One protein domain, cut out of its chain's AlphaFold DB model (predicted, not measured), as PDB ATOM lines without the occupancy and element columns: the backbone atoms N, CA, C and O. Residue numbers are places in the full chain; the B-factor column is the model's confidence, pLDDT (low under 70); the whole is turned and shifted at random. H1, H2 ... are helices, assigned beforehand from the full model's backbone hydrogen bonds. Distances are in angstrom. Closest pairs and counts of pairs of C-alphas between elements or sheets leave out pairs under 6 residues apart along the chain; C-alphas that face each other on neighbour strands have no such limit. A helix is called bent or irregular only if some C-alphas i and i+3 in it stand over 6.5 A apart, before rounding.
ATOM      1  N   ARG A   5      24.581  23.105 -14.521       78.75
ATOM      2  CA  ARG A   5      23.314  22.929 -15.250       78.75
ATOM      3  C   ARG A   5      23.484  22.089 -16.519       78.75
ATOM      4  O   ARG A   5      22.617  21.279 -16.843       78.75
ATOM      5  N   THR A   6      24.612  22.241 -17.206       78.44
ATOM      6  CA  THR A   6      24.960  21.474 -18.406       78.44
ATOM      7  C   THR A   6      25.266  20.022 -18.038       78.44
ATOM      8  O   THR A   6      24.762  19.108 -18.684       78.44
ATOM      9  N   ILE A   7      26.002  19.796 -16.944       73.38
ATOM     10  CA  ILE A   7      26.269  18.452 -16.407       73.38
ATOM     11  C   ILE A   7      24.964  17.763 -15.981       73.38
ATOM     12  O   ILE A   7      24.733  16.613 -16.348       73.38
ATOM     13  N   ALA A   8      24.083  18.470 -15.265       73.81
ATOM     14  CA  ALA A   8      22.784  17.940 -14.856       73.81
ATOM     15  C   ALA A   8      21.914  17.565 -16.064       73.81
ATOM     16  O   ALA A   8      21.326  16.487 -16.085       73.81
ATOM     17  N   THR A   9      21.887  18.412 -17.096       79.81
ATOM     18  CA  THR A   9      21.169  18.121 -18.347       79.81
ATOM     19  C   THR A   9      21.721  16.867 -19.021       79.81
ATOM     20  O   THR A   9      20.946  15.989 -19.382       79.81
ATOM     21  N   TYR A  10      23.047  16.723 -19.123       77.44
ATOM     22  CA  TYR A  10      23.654  15.530 -19.715       77.44
ATOM     23  C   TYR A  10      23.362  14.252 -18.928       77.44
ATOM     24  O   TYR A  10      23.063  13.229 -19.539       77.44
ATOM     25  N   LEU A  11      23.395  14.300 -17.595       70.31
ATOM     26  CA  LEU A  11      23.032  13.156 -16.754       70.31
ATOM     27  C   LEU A  11      21.560  12.771 -16.927       70.31
ATOM     28  O   LEU A  11      21.241  11.587 -17.058       70.31
ATOM     29  N   LEU A  12      20.667  13.761 -16.968       75.25
ATOM     30  CA  LEU A  12      19.237  13.528 -17.142       75.25
ATOM     31  C   LEU A  12      18.943  12.930 -18.524       75.25
ATOM     32  O   LEU A  12      18.222  11.940 -18.628       75.25
ATOM     33  N   SER A  13      19.556  13.480 -19.576       73.38
ATOM     34  CA  SER A  13      19.444  12.961 -20.940       73.38
ATOM     35  C   SER A  13      20.015  11.551 -21.061       73.38
ATOM     36  O   SER A  13      19.347  10.686 -21.619       73.38
ATOM     37  N   ALA A  14      21.195  11.287 -20.487       73.50
ATOM     38  CA  ALA A  14      21.796   9.955 -20.486       73.50
ATOM     39  C   ALA A  14      20.874   8.935 -19.808       73.50
ATOM     40  O   ALA A  14      20.608   7.879 -20.378       73.50
ATOM     41  N   THR A  15      20.315   9.277 -18.646       74.00
ATOM     42  CA  THR A  15      19.378   8.414 -17.908       74.00
ATOM     43  C   THR A  15      18.105   8.149 -18.717       74.00
ATOM     44  O   THR A  15      17.675   7.000 -18.825       74.00
ATOM     45  N   ALA A  16      17.547   9.182 -19.357       78.94
ATOM     46  CA  ALA A  16      16.360   9.066 -20.201       78.94
ATOM     47  C   ALA A  16      16.584   8.175 -21.436       78.94
ATOM     48  O   ALA A  16      15.663   7.481 -21.857       78.94
ATOM     49  N   THR A  17      17.797   8.145 -21.998       77.69
ATOM     50  CA  THR A  17      18.143   7.239 -23.108       77.69
ATOM     51  C   THR A  17      18.531   5.830 -22.660       77.69
ATOM     52  O   THR A  17      18.190   4.858 -23.331       77.69
ATOM     53  N   LEU A  18      19.239   5.698 -21.534       78.19
ATOM     54  CA  LEU A  18      19.748   4.411 -21.056       78.19
ATOM     55  C   LEU A  18      18.633   3.514 -20.524       78.19
ATOM     56  O   LEU A  18      18.716   2.306 -20.715       78.19
ATOM     57  N   GLY A  19      17.590   4.083 -19.911       79.19
ATOM     58  CA  GLY A  19      16.449   3.320 -19.404       79.19
ATOM     59  C   GLY A  19      15.783   2.465 -20.491       79.19
ATOM     60  O   GLY A  19      15.869   1.240 -20.423       79.19
ATOM     61  N   PRO A  20      15.177   3.064 -21.534       83.50
ATOM     62  CA  PRO A  20      14.542   2.315 -22.620       83.50
ATOM     63  C   PRO A  20      15.498   1.346 -23.325       83.50
ATOM     64  O   PRO A  20      15.125   0.211 -23.613       83.50
ATOM     65  N   LEU A  21      16.752   1.762 -23.551       82.44
ATOM     66  CA  LEU A  21      17.769   0.890 -24.136       82.44
ATOM     67  C   LEU A  21      18.012  -0.349 -23.266       82.44
ATOM     68  O   LEU A  21      18.095  -1.456 -23.791       82.44
ATOM     69  N   ALA A  22      18.090  -0.188 -21.945       82.69
ATOM     70  CA  ALA A  22      18.322  -1.302 -21.044       82.69
ATOM     71  C   ALA A  22      17.173  -2.318 -21.067       82.69
ATOM     72  O   ALA A  22      17.425  -3.520 -21.071       82.69
ATOM     73  N   TYR A  23      15.927  -1.852 -21.167       85.00
ATOM     74  CA  TYR A  23      14.762  -2.724 -21.327       85.00
ATOM     75  C   TYR A  23      14.779  -3.490 -22.657       85.00
ATOM     76  O   TYR A  23      14.487  -4.684 -22.672       85.00
ATOM     77  N   ILE A  24      15.186  -2.849 -23.758       85.56
ATOM     78  CA  ILE A  24      15.352  -3.518 -25.060       85.56
ATOM     79  C   ILE A  24      16.428  -4.611 -24.976       85.56
ATOM     80  O   ILE A  24      16.226  -5.728 -25.449       85.56
ATOM     81  N   LEU A  25      17.570  -4.318 -24.352       86.00
ATOM     82  CA  LEU A  25      18.653  -5.290 -24.180       86.00
ATOM     83  C   LEU A  25      18.240  -6.453 -23.269       86.00
ATOM     84  O   LEU A  25      18.548  -7.608 -23.565       86.00
ATOM     85  N   PHE A  26      17.491  -6.165 -22.204       87.94
ATOM     86  CA  PHE A  26      16.909  -7.202 -21.357       87.94
ATOM     87  C   PHE A  26      15.905  -8.070 -22.125       87.94
ATOM     88  O   PHE A  26      15.900  -9.284 -21.954       87.94
ATOM     89  N   ALA A  27      15.117  -7.486 -23.032       87.88
ATOM     90  CA  ALA A  27      14.215  -8.246 -23.890       87.88
ATOM     91  C   ALA A  27      14.974  -9.246 -24.779       87.88
ATOM     92  O   ALA A  27      14.553 -10.393 -24.896       87.88
ATOM     93  N   PHE A  28      16.122  -8.862 -25.355       89.31
ATOM     94  CA  PHE A  28      16.971  -9.793 -26.115       89.31
ATOM     95  C   PHE A  28      17.534 -10.919 -25.244       89.31
ATOM     96  O   PHE A  28      17.613 -12.065 -25.694       89.31
ATOM     97  N   TYR A  29      17.903 -10.608 -24.001       90.19
ATOM     98  CA  TYR A  29      18.328 -11.607 -23.025       90.19
ATOM     99  C   TYR A  29      17.209 -12.595 -22.696       90.19
ATOM    100  O   TYR A  29      17.401 -13.804 -22.822       90.19
ATOM    101  N   GLU A  30      16.021 -12.097 -22.361       89.75
ATOM    102  CA  GLU A  30      14.848 -12.929 -22.096       89.75
ATOM    103  C   GLU A  30      14.466 -13.774 -23.310       89.75
ATOM    104  O   GLU A  30      14.246 -14.974 -23.178       89.75
ATOM    105  N   MET A  31      14.490 -13.196 -24.512       89.12
ATOM    106  CA  MET A  31      14.247 -13.924 -25.754       89.12
ATOM    107  C   MET A  31      15.240 -15.079 -25.935       89.12
ATOM    108  O   MET A  31      14.839 -16.181 -26.294       89.12
ATOM    109  N   GLY A  32      16.528 -14.869 -25.643       87.50
ATOM    110  CA  GLY A  32      17.531 -15.937 -25.669       87.50
ATOM    111  C   GLY A  32      17.278 -17.038 -24.633       87.50
ATOM    112  O   GLY A  32      17.414 -18.222 -24.944       87.50
ATOM    113  N   ARG A  33      16.869 -16.647 -23.419       92.12
ATOM    114  CA  ARG A  33      16.539 -17.548 -22.304       92.12
ATOM    115  C   ARG A  33      15.319 -18.417 -22.614       92.12
ATOM    116  O   ARG A  33      15.347 -19.619 -22.381       92.12
ATOM    117  N   LEU A  34      14.268 -17.827 -23.180       90.44
ATOM    118  CA  LEU A  34      13.039 -18.524 -23.565       90.44
ATOM    119  C   LEU A  34      13.230 -19.404 -24.802       90.44
ATOM    120  O   LEU A  34      12.772 -20.546 -24.819       90.44
ATOM    121  N   ASN A  35      13.969 -18.918 -25.802       89.56
ATOM    122  CA  ASN A  35      14.274 -19.684 -27.008       89.56
ATOM    123  C   ASN A  35      15.096 -20.948 -26.697       89.56
ATOM    124  O   ASN A  35      14.928 -21.960 -27.368       89.56
ATOM    125  N   PHE A  36      15.927 -20.937 -25.643       89.00
ATOM    126  CA  PHE A  36      16.605 -22.152 -25.176       89.00
ATOM    127  C   PHE A  36      15.619 -23.275 -24.827       89.00
ATOM    128  O   PHE A  36      15.894 -24.428 -25.144       89.00
ATOM    129  N   PHE A  37      14.470 -22.947 -24.229       88.69
ATOM    130  CA  PHE A  37      13.413 -23.909 -23.910       88.69
ATOM    131  C   PHE A  37      12.422 -24.137 -25.062       88.69
ATOM    132  O   PHE A  37      11.559 -25.001 -24.947       88.69
ATOM    133  N   GLY A  38      12.522 -23.378 -26.159       85.25
ATOM    134  CA  GLY A  38      11.513 -23.359 -27.224       85.25
ATOM    135  C   GLY A  38      10.188 -22.715 -26.795       85.25
ATOM    136  O   GLY A  38       9.144 -23.030 -27.362       85.25
ATOM    137  N   ALA A  39      10.219 -21.854 -25.776       87.62
ATOM    138  CA  ALA A  39       9.039 -21.157 -25.286       87.62
ATOM    139  C   ALA A  39       8.617 -20.015 -26.231       87.62
ATOM    140  O   ALA A  39       9.480 -19.416 -26.882       87.62
ATOM    141  N   PRO A  40       7.311 -19.678 -26.290       85.69
ATOM    142  CA  PRO A  40       6.840 -18.525 -27.051       85.69
ATOM    143  C   PRO A  40       7.473 -17.234 -26.521       85.69
ATOM    144  O   PRO A  40       7.836 -17.139 -25.351       85.69
ATOM    145  N   VAL A  41       7.604 -16.233 -27.384       85.56
ATOM    146  CA  VAL A  41       8.210 -14.928 -27.048       85.56
ATOM    147  C   VAL A  41       7.279 -13.762 -27.369       85.56
ATOM    148  O   VAL A  41       7.536 -12.630 -26.973       85.56
ATOM    149  N   GLU A  42       6.164 -14.032 -28.046       81.38
ATOM    150  CA  GLU A  42       5.206 -13.045 -28.544       81.38
ATOM    151  C   GLU A  42       4.461 -12.320 -27.416       81.38
ATOM    152  O   GLU A  42       3.942 -11.224 -27.618       81.38
ATOM    153  N   PHE A  43       4.416 -12.910 -26.219       78.25
ATOM    154  CA  PHE A  43       3.776 -12.315 -25.047       78.25
ATOM    155  C   PHE A  43       4.699 -11.347 -24.281       78.25
ATOM    156  O   PHE A  43       4.238 -10.669 -23.362       78.25
ATOM    157  N   LEU A  44       5.995 -11.270 -24.625       79.19
ATOM    158  CA  LEU A  44       6.950 -10.389 -23.953       79.19
ATOM    159  C   LEU A  44       6.621  -8.918 -24.241       79.19
ATOM    160  O   LEU A  44       6.981  -8.365 -25.280       79.19
ATOM    161  N   GLN A  45       5.974  -8.257 -23.287       76.31
ATOM    162  CA  GLN A  45       5.793  -6.808 -23.299       76.31
ATOM    163  C   GLN A  45       6.907  -6.147 -22.484       76.31
ATOM    164  O   GLN A  45       7.153  -6.524 -21.340       76.31
ATOM    165  N   MET A  46       7.574  -5.131 -23.045       66.69
ATOM    166  CA  MET A  46       8.694  -4.460 -22.360       66.69
ATOM    167  C   MET A  46       8.290  -3.833 -21.017       66.69
ATOM    168  O   MET A  46       9.102  -3.779 -20.098       66.69
ATOM    169  N   SER A  47       7.034  -3.399 -20.882       67.94
ATOM    170  CA  SER A  47       6.478  -2.851 -19.638       67.94
ATOM    171  C   SER A  47       6.391  -3.868 -18.501       67.94
ATOM    172  O   SER A  47       6.251  -3.478 -17.346       67.94
ATOM    173  N   SER A  48       6.470  -5.160 -18.813       68.50
ATOM    174  CA  SER A  48       6.265  -6.245 -17.857       68.50
ATOM    175  C   SER A  48       7.555  -6.682 -17.155       68.50
ATOM    176  O   SER A  48       7.512  -7.515 -16.251       68.50
ATOM    177  N   PHE A  49       8.714  -6.130 -17.535       78.12
ATOM    178  CA  PHE A  49       9.987  -6.461 -16.896       78.12
ATOM    179  C   PHE A  49      10.206  -5.670 -15.602       78.12
ATOM    180  O   PHE A  49      10.105  -4.441 -15.560       78.12
ATOM    181  N   GLY A  50      10.578  -6.381 -14.537       75.56
ATOM    182  CA  GLY A  50      11.005  -5.757 -13.288       75.56
ATOM    183  C   GLY A  50      12.321  -4.987 -13.451       75.56
ATOM    184  O   GLY A  50      13.205  -5.397 -14.200       75.56
ATOM    185  N   ILE A  51      12.484  -3.898 -12.697       75.69
ATOM    186  CA  ILE A  51      13.685  -3.044 -12.761       75.69
ATOM    187  C   ILE A  51      14.938  -3.794 -12.280       75.69
ATOM    188  O   ILE A  51      16.012  -3.647 -12.860       75.69
ATOM    189  N   ILE A  52      14.818  -4.612 -11.229       78.50
ATOM    190  CA  ILE A  52      15.974  -5.278 -10.605       78.50
ATOM    191  C   ILE A  52      16.690  -6.230 -11.587       78.50
ATOM    192  O   ILE A  52      17.894  -6.051 -11.769       78.50
ATOM    193  N   PRO A  53      16.003  -7.172 -12.271       77.44
ATOM    194  CA  PRO A  53      16.629  -8.024 -13.289       77.44
ATOM    195  C   PRO A  53      17.308  -7.249 -14.423       77.44
ATOM    196  O   PRO A  53      18.375  -7.649 -14.893       77.44
ATOM    197  N   VAL A  54      16.719  -6.122 -14.841       78.38
ATOM    198  CA  VAL A  54      17.296  -5.245 -15.869       78.38
ATOM    199  C   VAL A  54      18.621  -4.665 -15.376       78.38
ATOM    200  O   VAL A  54      19.629  -4.751 -16.071       78.38
ATOM    201  N   VAL A  55      18.662  -4.126 -14.155       76.19
ATOM    202  CA  VAL A  55      19.884  -3.531 -13.594       76.19
ATOM    203  C   VAL A  55      20.985  -4.577 -13.419       76.19
ATOM    204  O   VAL A  55      22.116  -4.342 -13.840       76.19
ATOM    205  N   THR A  56      20.678  -5.738 -12.839       78.31
ATOM    206  CA  THR A  56      21.697  -6.756 -12.537       78.31
ATOM    207  C   THR A  56      22.259  -7.429 -13.786       78.31
ATOM    208  O   THR A  56      23.433  -7.794 -13.803       78.31
ATOM    209  N   THR A  57      21.455  -7.557 -14.843       77.19
ATOM    210  CA  THR A  57      21.847  -8.259 -16.074       77.19
ATOM    211  C   THR A  57      22.437  -7.308 -17.113       77.19
ATOM    212  O   THR A  57      23.431  -7.623 -17.767       77.19
ATOM    213  N   VAL A  58      21.839  -6.126 -17.281       78.50
ATOM    214  CA  VAL A  58      22.124  -5.250 -18.422       78.50
ATOM    215  C   VAL A  58      23.189  -4.211 -18.112       78.50
ATOM    216  O   VAL A  58      24.047  -3.955 -18.955       78.50
ATOM    217  N   TYR A  59      23.187  -3.612 -16.919       74.81
ATOM    218  CA  TYR A  59      24.087  -2.487 -16.636       74.81
ATOM    219  C   TYR A  59      25.569  -2.894 -16.621       74.81
ATOM    220  O   TYR A  59      26.368  -2.177 -17.229       74.81
ATOM    221  N   PRO A  60      25.967  -4.047 -16.046       74.44
ATOM    222  CA  PRO A  60      27.345  -4.523 -16.165       74.44
ATOM    223  C   PRO A  60      27.769  -4.728 -17.627       74.44
ATOM    224  O   PRO A  60      28.869  -4.343 -18.021       74.44
ATOM    225  N   ALA A  61      26.875  -5.273 -18.456       73.75
ATOM    226  CA  ALA A  61      27.132  -5.478 -19.877       73.75
ATOM    227  C   ALA A  61      27.232  -4.149 -20.650       73.75
ATOM    228  O   ALA A  61      28.116  -4.000 -21.491       73.75
ATOM    229  N   ILE A  62      26.409  -3.144 -20.329       72.12
ATOM    230  CA  ILE A  62      26.510  -1.791 -20.903       72.12
ATOM    231  C   ILE A  62      27.885  -1.172 -20.609       72.12
ATOM    232  O   ILE A  62      28.504  -0.619 -21.517       72.12
ATOM    233  N   VAL A  63      28.407  -1.304 -19.382       70.62
ATOM    234  CA  VAL A  63      29.745  -0.791 -19.022       70.62
ATOM    235  C   VAL A  63      30.835  -1.429 -19.887       70.62
ATOM    236  O   VAL A  63      31.670  -0.722 -20.451       70.62
ATOM    237  N   LEU A  64      30.794  -2.751 -20.066       68.88
ATOM    238  CA  LEU A  64      31.727  -3.468 -20.949       68.88
ATOM    239  C   LEU A  64      31.601  -3.020 -22.416       68.88
ATOM    240  O   LEU A  64      32.573  -2.983 -23.168       68.88
ATOM    241  N   THR A  65      30.411  -2.594 -22.819       70.00
ATOM    242  CA  THR A  65      30.133  -2.132 -24.187       70.00
ATOM    243  C   THR A  65      30.638  -0.730 -24.431       70.00
ATOM    244  O   THR A  65      31.144  -0.445 -25.514       70.00
ATOM    245  N   PHE A  66      30.591   0.140 -23.422       70.25
ATOM    246  CA  PHE A  66      31.230   1.449 -23.498       70.25
ATOM    247  C   PHE A  66      32.735   1.333 -23.749       70.25
ATOM    248  O   PHE A  66      33.276   2.146 -24.499       70.25
ATOM    249  N   VAL A  67      33.403   0.302 -23.220       71.06
ATOM    250  CA  VAL A  67      34.813   0.022 -23.540       71.06
ATOM    251  C   VAL A  67      34.973  -0.285 -25.032       71.06
ATOM    252  O   VAL A  67      35.799   0.333 -25.702       71.06
ATOM    253  N   MET A  68      34.137  -1.167 -25.584       72.44
ATOM    254  CA  MET A  68      34.174  -1.516 -27.009       72.44
ATOM    255  C   MET A  68      33.867  -0.314 -27.915       72.44
ATOM    256  O   MET A  68      34.587  -0.067 -28.880       72.44
ATOM    257  N   ILE A  69      32.844   0.478 -27.581       69.19
ATOM    258  CA  ILE A  69      32.486   1.705 -28.306       69.19
ATOM    259  C   ILE A  69      33.622   2.730 -28.228       69.19
ATOM    260  O   ILE A  69      33.917   3.386 -29.226       69.19
ATOM    261  N   SER A  70      34.303   2.849 -27.086       67.81
ATOM    262  CA  SER A  70      35.458   3.745 -26.938       67.81
ATOM    263  C   SER A  70      36.616   3.315 -27.846       67.81
ATOM    264  O   SER A  70      37.192   4.147 -28.542       67.81
ATOM    265  N   ILE A  71      36.897   2.009 -27.932       70.12
ATOM    266  CA  ILE A  71      37.914   1.459 -28.843       70.12
ATOM    267  C   ILE A  71      37.540   1.742 -30.306       70.12
ATOM    268  O   ILE A  71      38.365   2.248 -31.064       70.12
ATOM    269  N   VAL A  72      36.291   1.465 -30.700       69.94
ATOM    270  CA  VAL A  72      35.818   1.631 -32.087       69.94
ATOM    271  C   VAL A  72      35.731   3.104 -32.493       69.94
ATOM    272  O   VAL A  72      36.131   3.461 -33.596       69.94
ATOM    273  N   SER A  73      35.254   3.985 -31.614       66.75
ATOM    274  CA  SER A  73      35.202   5.430 -31.884       66.75
ATOM    275  C   SER A  73      36.600   6.051 -31.984       66.75
ATOM    276  O   SER A  73      36.817   6.934 -32.816       66.75
ATOM    277  N   GLY A  74      37.569   5.526 -31.229       65.75
ATOM    278  CA  GLY A  74      38.981   5.894 -31.330       65.75
ATOM    279  C   GLY A  74      39.646   5.501 -32.654       65.75
ATOM    280  O   GLY A  74      40.642   6.122 -33.024       65.75
ATOM    281  N   VAL A  75      39.096   4.530 -33.408       68.75
ATOM    282  CA  VAL A  75      39.644   4.076 -34.710       68.75
ATOM    283  C   VAL A  75      39.797   5.254 -35.661       68.75
ATOM    284  O   VAL A  75      40.780   5.353 -36.389       68.75
ATOM    285  N   HIS A  76      38.840   6.176 -35.654       65.12
ATOM    286  CA  HIS A  76      38.839   7.272 -36.605       65.12
ATOM    287  C   HIS A  76      40.051   8.209 -36.444       65.12
ATOM    288  O   HIS A  76      40.647   8.606 -37.444       65.12
ATOM    289  N   PHE A  77      40.458   8.473 -35.200       66.62
ATOM    290  CA  PHE A  77      41.556   9.380 -34.841       66.62
ATOM    291  C   PHE A  77      42.942   8.713 -34.869       66.62
ATOM    292  O   PHE A  77      43.959   9.341 -34.573       66.62
ATOM    293  N   ALA A  78      42.997   7.420 -35.192       65.94
ATOM    294  CA  ALA A  78      44.232   6.661 -35.215       65.94
ATOM    295  C   ALA A  78      44.908   6.712 -36.596       65.94
ATOM    296  O   ALA A  78      44.256   6.774 -37.641       65.94
ATOM    297  N   THR A  79      46.240   6.612 -36.616       71.00
ATOM    298  CA  THR A  79      47.012   6.393 -37.854       71.00
ATOM    299  C   THR A  79      46.541   5.127 -38.593       71.00
ATOM    300  O   THR A  79      45.950   4.248 -37.970       71.00
ATOM    301  N   VAL A 131      47.014  10.904 -34.417       54.38
ATOM    302  CA  VAL A 131      47.183  12.054 -35.308       54.38
ATOM    303  C   VAL A 131      45.820  12.710 -35.439       54.38
ATOM    304  O   VAL A 131      44.938  12.196 -36.123       54.38
ATOM    305  N   VAL A 132      45.640  13.834 -34.749       52.44
ATOM    306  CA  VAL A 132      44.483  14.707 -34.959       52.44
ATOM    307  C   VAL A 132      44.792  15.532 -36.206       52.44
ATOM    308  O   VAL A 132      45.649  16.408 -36.170       52.44
ATOM    309  N   SER A 133      44.175  15.181 -37.334       50.97
ATOM    310  CA  SER A 133      44.266  15.949 -38.578       50.97
ATOM    311  C   SER A 133      43.028  16.839 -38.691       50.97
ATOM    312  O   SER A 133      41.911  16.332 -38.610       50.97
ATOM    313  N   ASP A 134      43.238  18.150 -38.851       52.28
ATOM    314  CA  ASP A 134      42.173  19.164 -38.961       52.28
ATOM    315  C   ASP A 134      41.522  19.230 -40.360       52.28
ATOM    316  O   ASP A 134      40.493  19.881 -40.537       52.28
ATOM    317  N   ASP A 135      42.059  18.515 -41.354       47.50
ATOM    318  CA  ASP A 135      41.594  18.586 -42.744       47.50
ATOM    319  C   ASP A 135      40.575  17.484 -43.061       47.50
ATOM    320  O   ASP A 135      40.867  16.463 -43.688       47.50
ATOM    321  N   PHE A 136      39.334  17.694 -42.625       54.06
ATOM    322  CA  PHE A 136      38.207  16.868 -43.051       54.06
ATOM    323  C   PHE A 136      37.631  17.376 -44.378       54.06
ATOM    324  O   PHE A 136      36.848  18.326 -44.423       54.06
ATOM    325  N   ASP A 137      38.006  16.715 -45.471       53.22
ATOM    326  CA  ASP A 137      37.485  17.000 -46.807       53.22
ATOM    327  C   ASP A 137      35.965  16.714 -46.892       53.22
ATOM    328  O   ASP A 137      35.480  15.641 -46.513       53.22
ATOM    329  N   LYS A 138      35.185  17.681 -47.392       53.84
ATOM    330  CA  LYS A 138      33.705  17.647 -47.405       53.84
ATOM    331  C   LYS A 138      33.136  16.544 -48.306       53.84
ATOM    332  O   LYS A 138      32.022  16.081 -48.072       53.84
ATOM    333  N   SER A 139      33.893  16.083 -49.303       50.06
ATOM    334  CA  SER A 139      33.507  14.953 -50.169       50.06
ATOM    335  C   SER A 139      33.605  13.600 -49.442       50.06
ATOM    336  O   SER A 139      32.755  12.724 -49.618       50.06
ATOM    337  N   ALA A 140      34.576  13.462 -48.533       55.38
ATOM    338  CA  ALA A 140      34.731  12.299 -47.666       55.38
ATOM    339  C   ALA A 140      33.659  12.246 -46.562       55.38
ATOM    340  O   ALA A 140      33.426  11.183 -45.994       55.38
ATOM    341  N   GLN A 141      32.962  13.355 -46.290       55.44
ATOM    342  CA  GLN A 141      31.965  13.477 -45.223       55.44
ATOM    343  C   GLN A 141      30.710  12.607 -45.448       55.44
ATOM    344  O   GLN A 141      30.172  12.059 -44.485       55.44
ATOM    345  N   HIS A 142      30.273  12.417 -46.702       56.03
ATOM    346  CA  HIS A 142      29.135  11.542 -47.024       56.03
ATOM    347  C   HIS A 142      29.490  10.053 -46.889       56.03
ATOM    348  O   HIS A 142      28.777   9.319 -46.206       56.03
ATOM    349  N   LEU A 143      30.628   9.614 -47.443       56.78
ATOM    350  CA  LEU A 143      31.139   8.244 -47.254       56.78
ATOM    351  C   LEU A 143      31.455   7.955 -45.773       56.78
ATOM    352  O   LEU A 143      31.247   6.843 -45.279       56.78
ATOM    353  N   TYR A 144      31.904   8.973 -45.041       57.97
ATOM    354  CA  TYR A 144      32.143   8.939 -43.600       57.97
ATOM    355  C   TYR A 144      30.858   8.750 -42.787       57.97
ATOM    356  O   TYR A 144      30.823   7.910 -41.887       57.97
ATOM    357  N   GLN A 145      29.783   9.478 -43.103       61.41
ATOM    358  CA  GLN A 145      28.500   9.293 -42.424       61.41
ATOM    359  C   GLN A 145      27.938   7.893 -42.682       61.41
ATOM    360  O   GLN A 145      27.599   7.198 -41.725       61.41
ATOM    361  N   THR A 146      27.909   7.438 -43.938       62.56
ATOM    362  CA  THR A 146      27.371   6.114 -44.284       62.56
ATOM    363  C   THR A 146      28.148   4.991 -43.596       62.56
ATOM    364  O   THR A 146      27.541   4.147 -42.940       62.56
ATOM    365  N   SER A 147      29.484   5.015 -43.655       63.12
ATOM    366  CA  SER A 147      30.320   3.999 -43.000       63.12
ATOM    367  C   SER A 147      30.165   4.001 -41.478       63.12
ATOM    368  O   SER A 147      30.044   2.933 -40.880       63.12
ATOM    369  N   ARG A 148      30.069   5.174 -40.836       66.50
ATOM    370  CA  ARG A 148      29.811   5.288 -39.393       66.50
ATOM    371  C   ARG A 148      28.486   4.639 -38.994       66.50
ATOM    372  O   ARG A 148      28.467   3.880 -38.028       66.50
ATOM    373  N   TYR A 149      27.399   4.902 -39.723       69.44
ATOM    374  CA  TYR A 149      26.106   4.278 -39.430       69.44
ATOM    375  C   TYR A 149      26.150   2.762 -39.630       69.44
ATOM    376  O   TYR A 149      25.622   2.036 -38.790       69.44
ATOM    377  N   THR A 150      26.833   2.272 -40.669       70.81
ATOM    378  CA  THR A 150      27.026   0.832 -40.882       70.81
ATOM    379  C   THR A 150      27.810   0.190 -39.735       70.81
ATOM    380  O   THR A 150      27.364  -0.820 -39.198       70.81
ATOM    381  N   TYR A 151      28.923   0.784 -39.287       66.25
ATOM    382  CA  TYR A 151      29.691   0.261 -38.148       66.25
ATOM    383  C   TYR A 151      28.893   0.290 -36.841       66.25
ATOM    384  O   TYR A 151      28.930  -0.680 -36.082       66.25
ATOM    385  N   CYS A 152      28.136   1.361 -36.586       68.75
ATOM    386  CA  CYS A 152      27.248   1.442 -35.428       68.75
ATOM    387  C   CYS A 152      26.139   0.384 -35.483       68.75
ATOM    388  O   CYS A 152      25.863  -0.250 -34.468       68.75
ATOM    389  N   LEU A 153      25.540   0.151 -36.655       75.69
ATOM    390  CA  LEU A 153      24.501  -0.860 -36.842       75.69
ATOM    391  C   LEU A 153      25.054  -2.278 -36.653       75.69
ATOM    392  O   LEU A 153      24.479  -3.059 -35.902       75.69
ATOM    393  N   CYS A 154      26.196  -2.603 -37.267       70.50
ATOM    394  CA  CYS A 154      26.865  -3.891 -37.070       70.50
ATOM    395  C   CYS A 154      27.243  -4.105 -35.599       70.50
ATOM    396  O   CYS A 154      27.002  -5.182 -35.058       70.50
ATOM    397  N   GLY A 155      27.778  -3.074 -34.937       71.94
ATOM    398  CA  GLY A 155      28.081  -3.109 -33.508       71.94
ATOM    399  C   GLY A 155      26.836  -3.368 -32.661       71.94
ATOM    400  O   GLY A 155      26.868  -4.232 -31.791       71.94
ATOM    401  N   PHE A 156      25.724  -2.693 -32.958       74.25
ATOM    402  CA  PHE A 156      24.450  -2.903 -32.271       74.25
ATOM    403  C   PHE A 156      23.904  -4.325 -32.466       74.25
ATOM    404  O   PHE A 156      23.454  -4.938 -31.503       74.25
ATOM    405  N   ILE A 157      23.987  -4.882 -33.679       79.00
ATOM    406  CA  ILE A 157      23.548  -6.259 -33.963       79.00
ATOM    407  C   ILE A 157      24.388  -7.269 -33.177       79.00
ATOM    408  O   ILE A 157      23.830  -8.125 -32.492       79.00
ATOM    409  N   VAL A 158      25.719  -7.152 -33.233       75.62
ATOM    410  CA  VAL A 158      26.638  -8.007 -32.461       75.62
ATOM    411  C   VAL A 158      26.324  -7.904 -30.972       75.62
ATOM    412  O   VAL A 158      26.263  -8.911 -30.269       75.62
ATOM    413  N   PHE A 159      26.061  -6.689 -30.504       78.06
ATOM    414  CA  PHE A 159      25.732  -6.432 -29.119       78.06
ATOM    415  C   PHE A 159      24.405  -7.076 -28.691       78.06
ATOM    416  O   PHE A 159      24.363  -7.757 -27.667       78.06
ATOM    417  N   ALA A 160      23.347  -6.961 -29.495       80.81
ATOM    418  CA  ALA A 160      22.069  -7.629 -29.245       80.81
ATOM    419  C   ALA A 160      22.204  -9.166 -29.250       80.81
ATOM    420  O   ALA A 160      21.639  -9.847 -28.390       80.81
ATOM    421  N   MET A 161      23.011  -9.722 -30.164       82.75
ATOM    422  CA  MET A 161      23.308 -11.159 -30.202       82.75
ATOM    423  C   MET A 161      24.002 -11.643 -28.923       82.75
ATOM    424  O   MET A 161      23.679 -12.727 -28.436       82.75
ATOM    425  N   CYS A 162      24.902 -10.844 -28.338       84.75
ATOM    426  CA  CYS A 162      25.535 -11.172 -27.059       84.75
ATOM    427  C   CYS A 162      24.511 -11.300 -25.923       84.75
ATOM    428  O   CYS A 162      24.612 -12.233 -25.129       84.75
ATOM    429  N   PHE A 163      23.506 -10.419 -25.852       86.56
ATOM    430  CA  PHE A 163      22.450 -10.528 -24.836       86.56
ATOM    431  C   PHE A 163      21.633 -11.806 -25.000       86.56
ATOM    432  O   PHE A 163      21.426 -12.525 -24.025       86.56
ATOM    433  N   SER A 164      21.243 -12.138 -26.230       87.50
ATOM    434  CA  SER A 164      20.525 -13.384 -26.508       87.50
ATOM    435  C   SER A 164      21.360 -14.625 -26.158       87.50
ATOM    436  O   SER A 164      20.880 -15.534 -25.478       87.50
ATOM    437  N   ALA A 165      22.645 -14.646 -26.527       86.31
ATOM    438  CA  ALA A 165      23.555 -15.731 -26.166       86.31
ATOM    439  C   ALA A 165      23.762 -15.842 -24.644       86.31
ATOM    440  O   ALA A 165      23.815 -16.950 -24.110       86.31
ATOM    441  N   ALA A 166      23.825 -14.713 -23.932       87.44
ATOM    442  CA  ALA A 166      23.901 -14.683 -22.474       87.44
ATOM    443  C   ALA A 166      22.634 -15.235 -21.813       87.44
ATOM    444  O   ALA A 166      22.744 -16.008 -20.864       87.44
ATOM    445  N   GLY A 167      21.452 -14.901 -22.337       87.19
ATOM    446  CA  GLY A 167      20.183 -15.455 -21.868       87.19
ATOM    447  C   GLY A 167      20.108 -16.968 -22.042       87.19
ATOM    448  O   GLY A 167      19.761 -17.685 -21.106       87.19
ATOM    449  N   ASN A 168      20.521 -17.459 -23.212       88.62
ATOM    450  CA  ASN A 168      20.593 -18.888 -23.510       88.62
ATOM    451  C   ASN A 168      21.564 -19.613 -22.557       88.62
ATOM    452  O   ASN A 168      21.196 -20.594 -21.911       88.62
ATOM    453  N   LYS A 169      22.780 -19.077 -22.388       88.94
ATOM    454  CA  LYS A 169      23.754 -19.626 -21.438       88.94
ATOM    455  C   LYS A 169      23.208 -19.655 -20.012       88.94
ATOM    456  O   LYS A 169      23.387 -20.661 -19.335       88.94
ATOM    457  N   ASN A 170      22.537 -18.586 -19.579       90.38
ATOM    458  CA  ASN A 170      21.950 -18.521 -18.248       90.38
ATOM    459  C   ASN A 170      20.873 -19.594 -18.053       90.38
ATOM    460  O   ASN A 170      20.953 -20.336 -17.082       90.38
ATOM    461  N   ALA A 171      19.934 -19.740 -18.997       88.69
ATOM    462  CA  ALA A 171      18.909 -20.789 -18.949       88.69
ATOM    463  C   ALA A 171      19.504 -22.192 -18.791       88.69
ATOM    464  O   ALA A 171      18.975 -23.008 -18.046       88.69
ATOM    465  N   ALA A 172      20.608 -22.465 -19.482       88.31
ATOM    466  CA  ALA A 172      21.244 -23.773 -19.469       88.31
ATOM    467  C   ALA A 172      22.062 -24.071 -18.199       88.31
ATOM    468  O   ALA A 172      22.395 -25.230 -17.952       88.31
ATOM    469  N   SER A 173      22.429 -23.044 -17.428       90.38
ATOM    470  CA  SER A 173      23.192 -23.179 -16.180       90.38
ATOM    471  C   SER A 173      22.371 -22.935 -14.917       90.38
ATOM    472  O   SER A 173      22.889 -23.151 -13.825       90.38
ATOM    473  N   ASP A 174      21.138 -22.445 -15.044       90.94
ATOM    474  CA  ASP A 174      20.307 -22.090 -13.899       90.94
ATOM    475  C   ASP A 174      19.823 -23.348 -13.166       90.94
ATOM    476  O   ASP A 174      19.348 -24.306 -13.772       90.94
TER     477      ASP A 174
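This is residues 5 to 79 and 131 to 174 of the 244 residues of an uncharacterized protein of Pseudomonas sp. P7548 (UniProt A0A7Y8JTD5). Two long helices, H3 and H1, run together near their last residues and open as a V, and a third helix, H2, crosses H1 near its middle and runs back beside H3 the opposite way. Residues 5 to 17 of H1 stick out as an arm. The printed part has 119 residues, with three named helices in the order H1, H2, H3 and no named strand; the class is all helix. The whole is loose, with a radius of gyration of the C-alphas of 18.0 A, and spans 54 by 36 by 24 A.

H3, residues 140 to 173, is 48.8 A long and ends at C-alpha 173 (23.192, -23.179, -16.180). H1, residues 5 to 37, is 48.7 A long, begins at C-alpha 5 (23.314, 22.929, -15.250) and has a kink of 26 degrees near residue 19. H2, residues 51 to 77, is 37.7 A long, with a kink of 37 degrees near residue 59; it is only just irregular, C-alphas 57 and 60 being 6.6 A apart.

H3 touches H1 with residues 160 to 172 alone, and H1 touches H3 with residues 25 to 36 alone; the closest C-alphas of the two, those of Gly 32 and Ser 164, are 4.0 A apart. They run the same way at a steep tilt of 50 degrees. H2 touches H1 with residues 54 to 59 alone, closest at the C-alphas of Phe 26 and Val 54, 5.8 A. H2 and H3 are close but not clearly touching, 7.9 A between the closest C-alphas, of Thr 65 and Phe 159; they run opposite ways at a shallow tilt of 34 degrees, only just short of steep. Every O i to N i+4 pair is within hydrogen-bond range in H3, 27 of 29 in H1 and 19 of 23 in H2.

The C-alphas farthest apart, of Phe 37 and Asp 135, are 54.4 A apart. Residues 80 to 130 are not printed; C-alphas 79 and 131 are 6.2 A apart across the cut. The link from H1 to H2 is long, 13 residues. Mean pLDDT of the printed part is 75.1; 34 residues are under 70, among them 131 to 149.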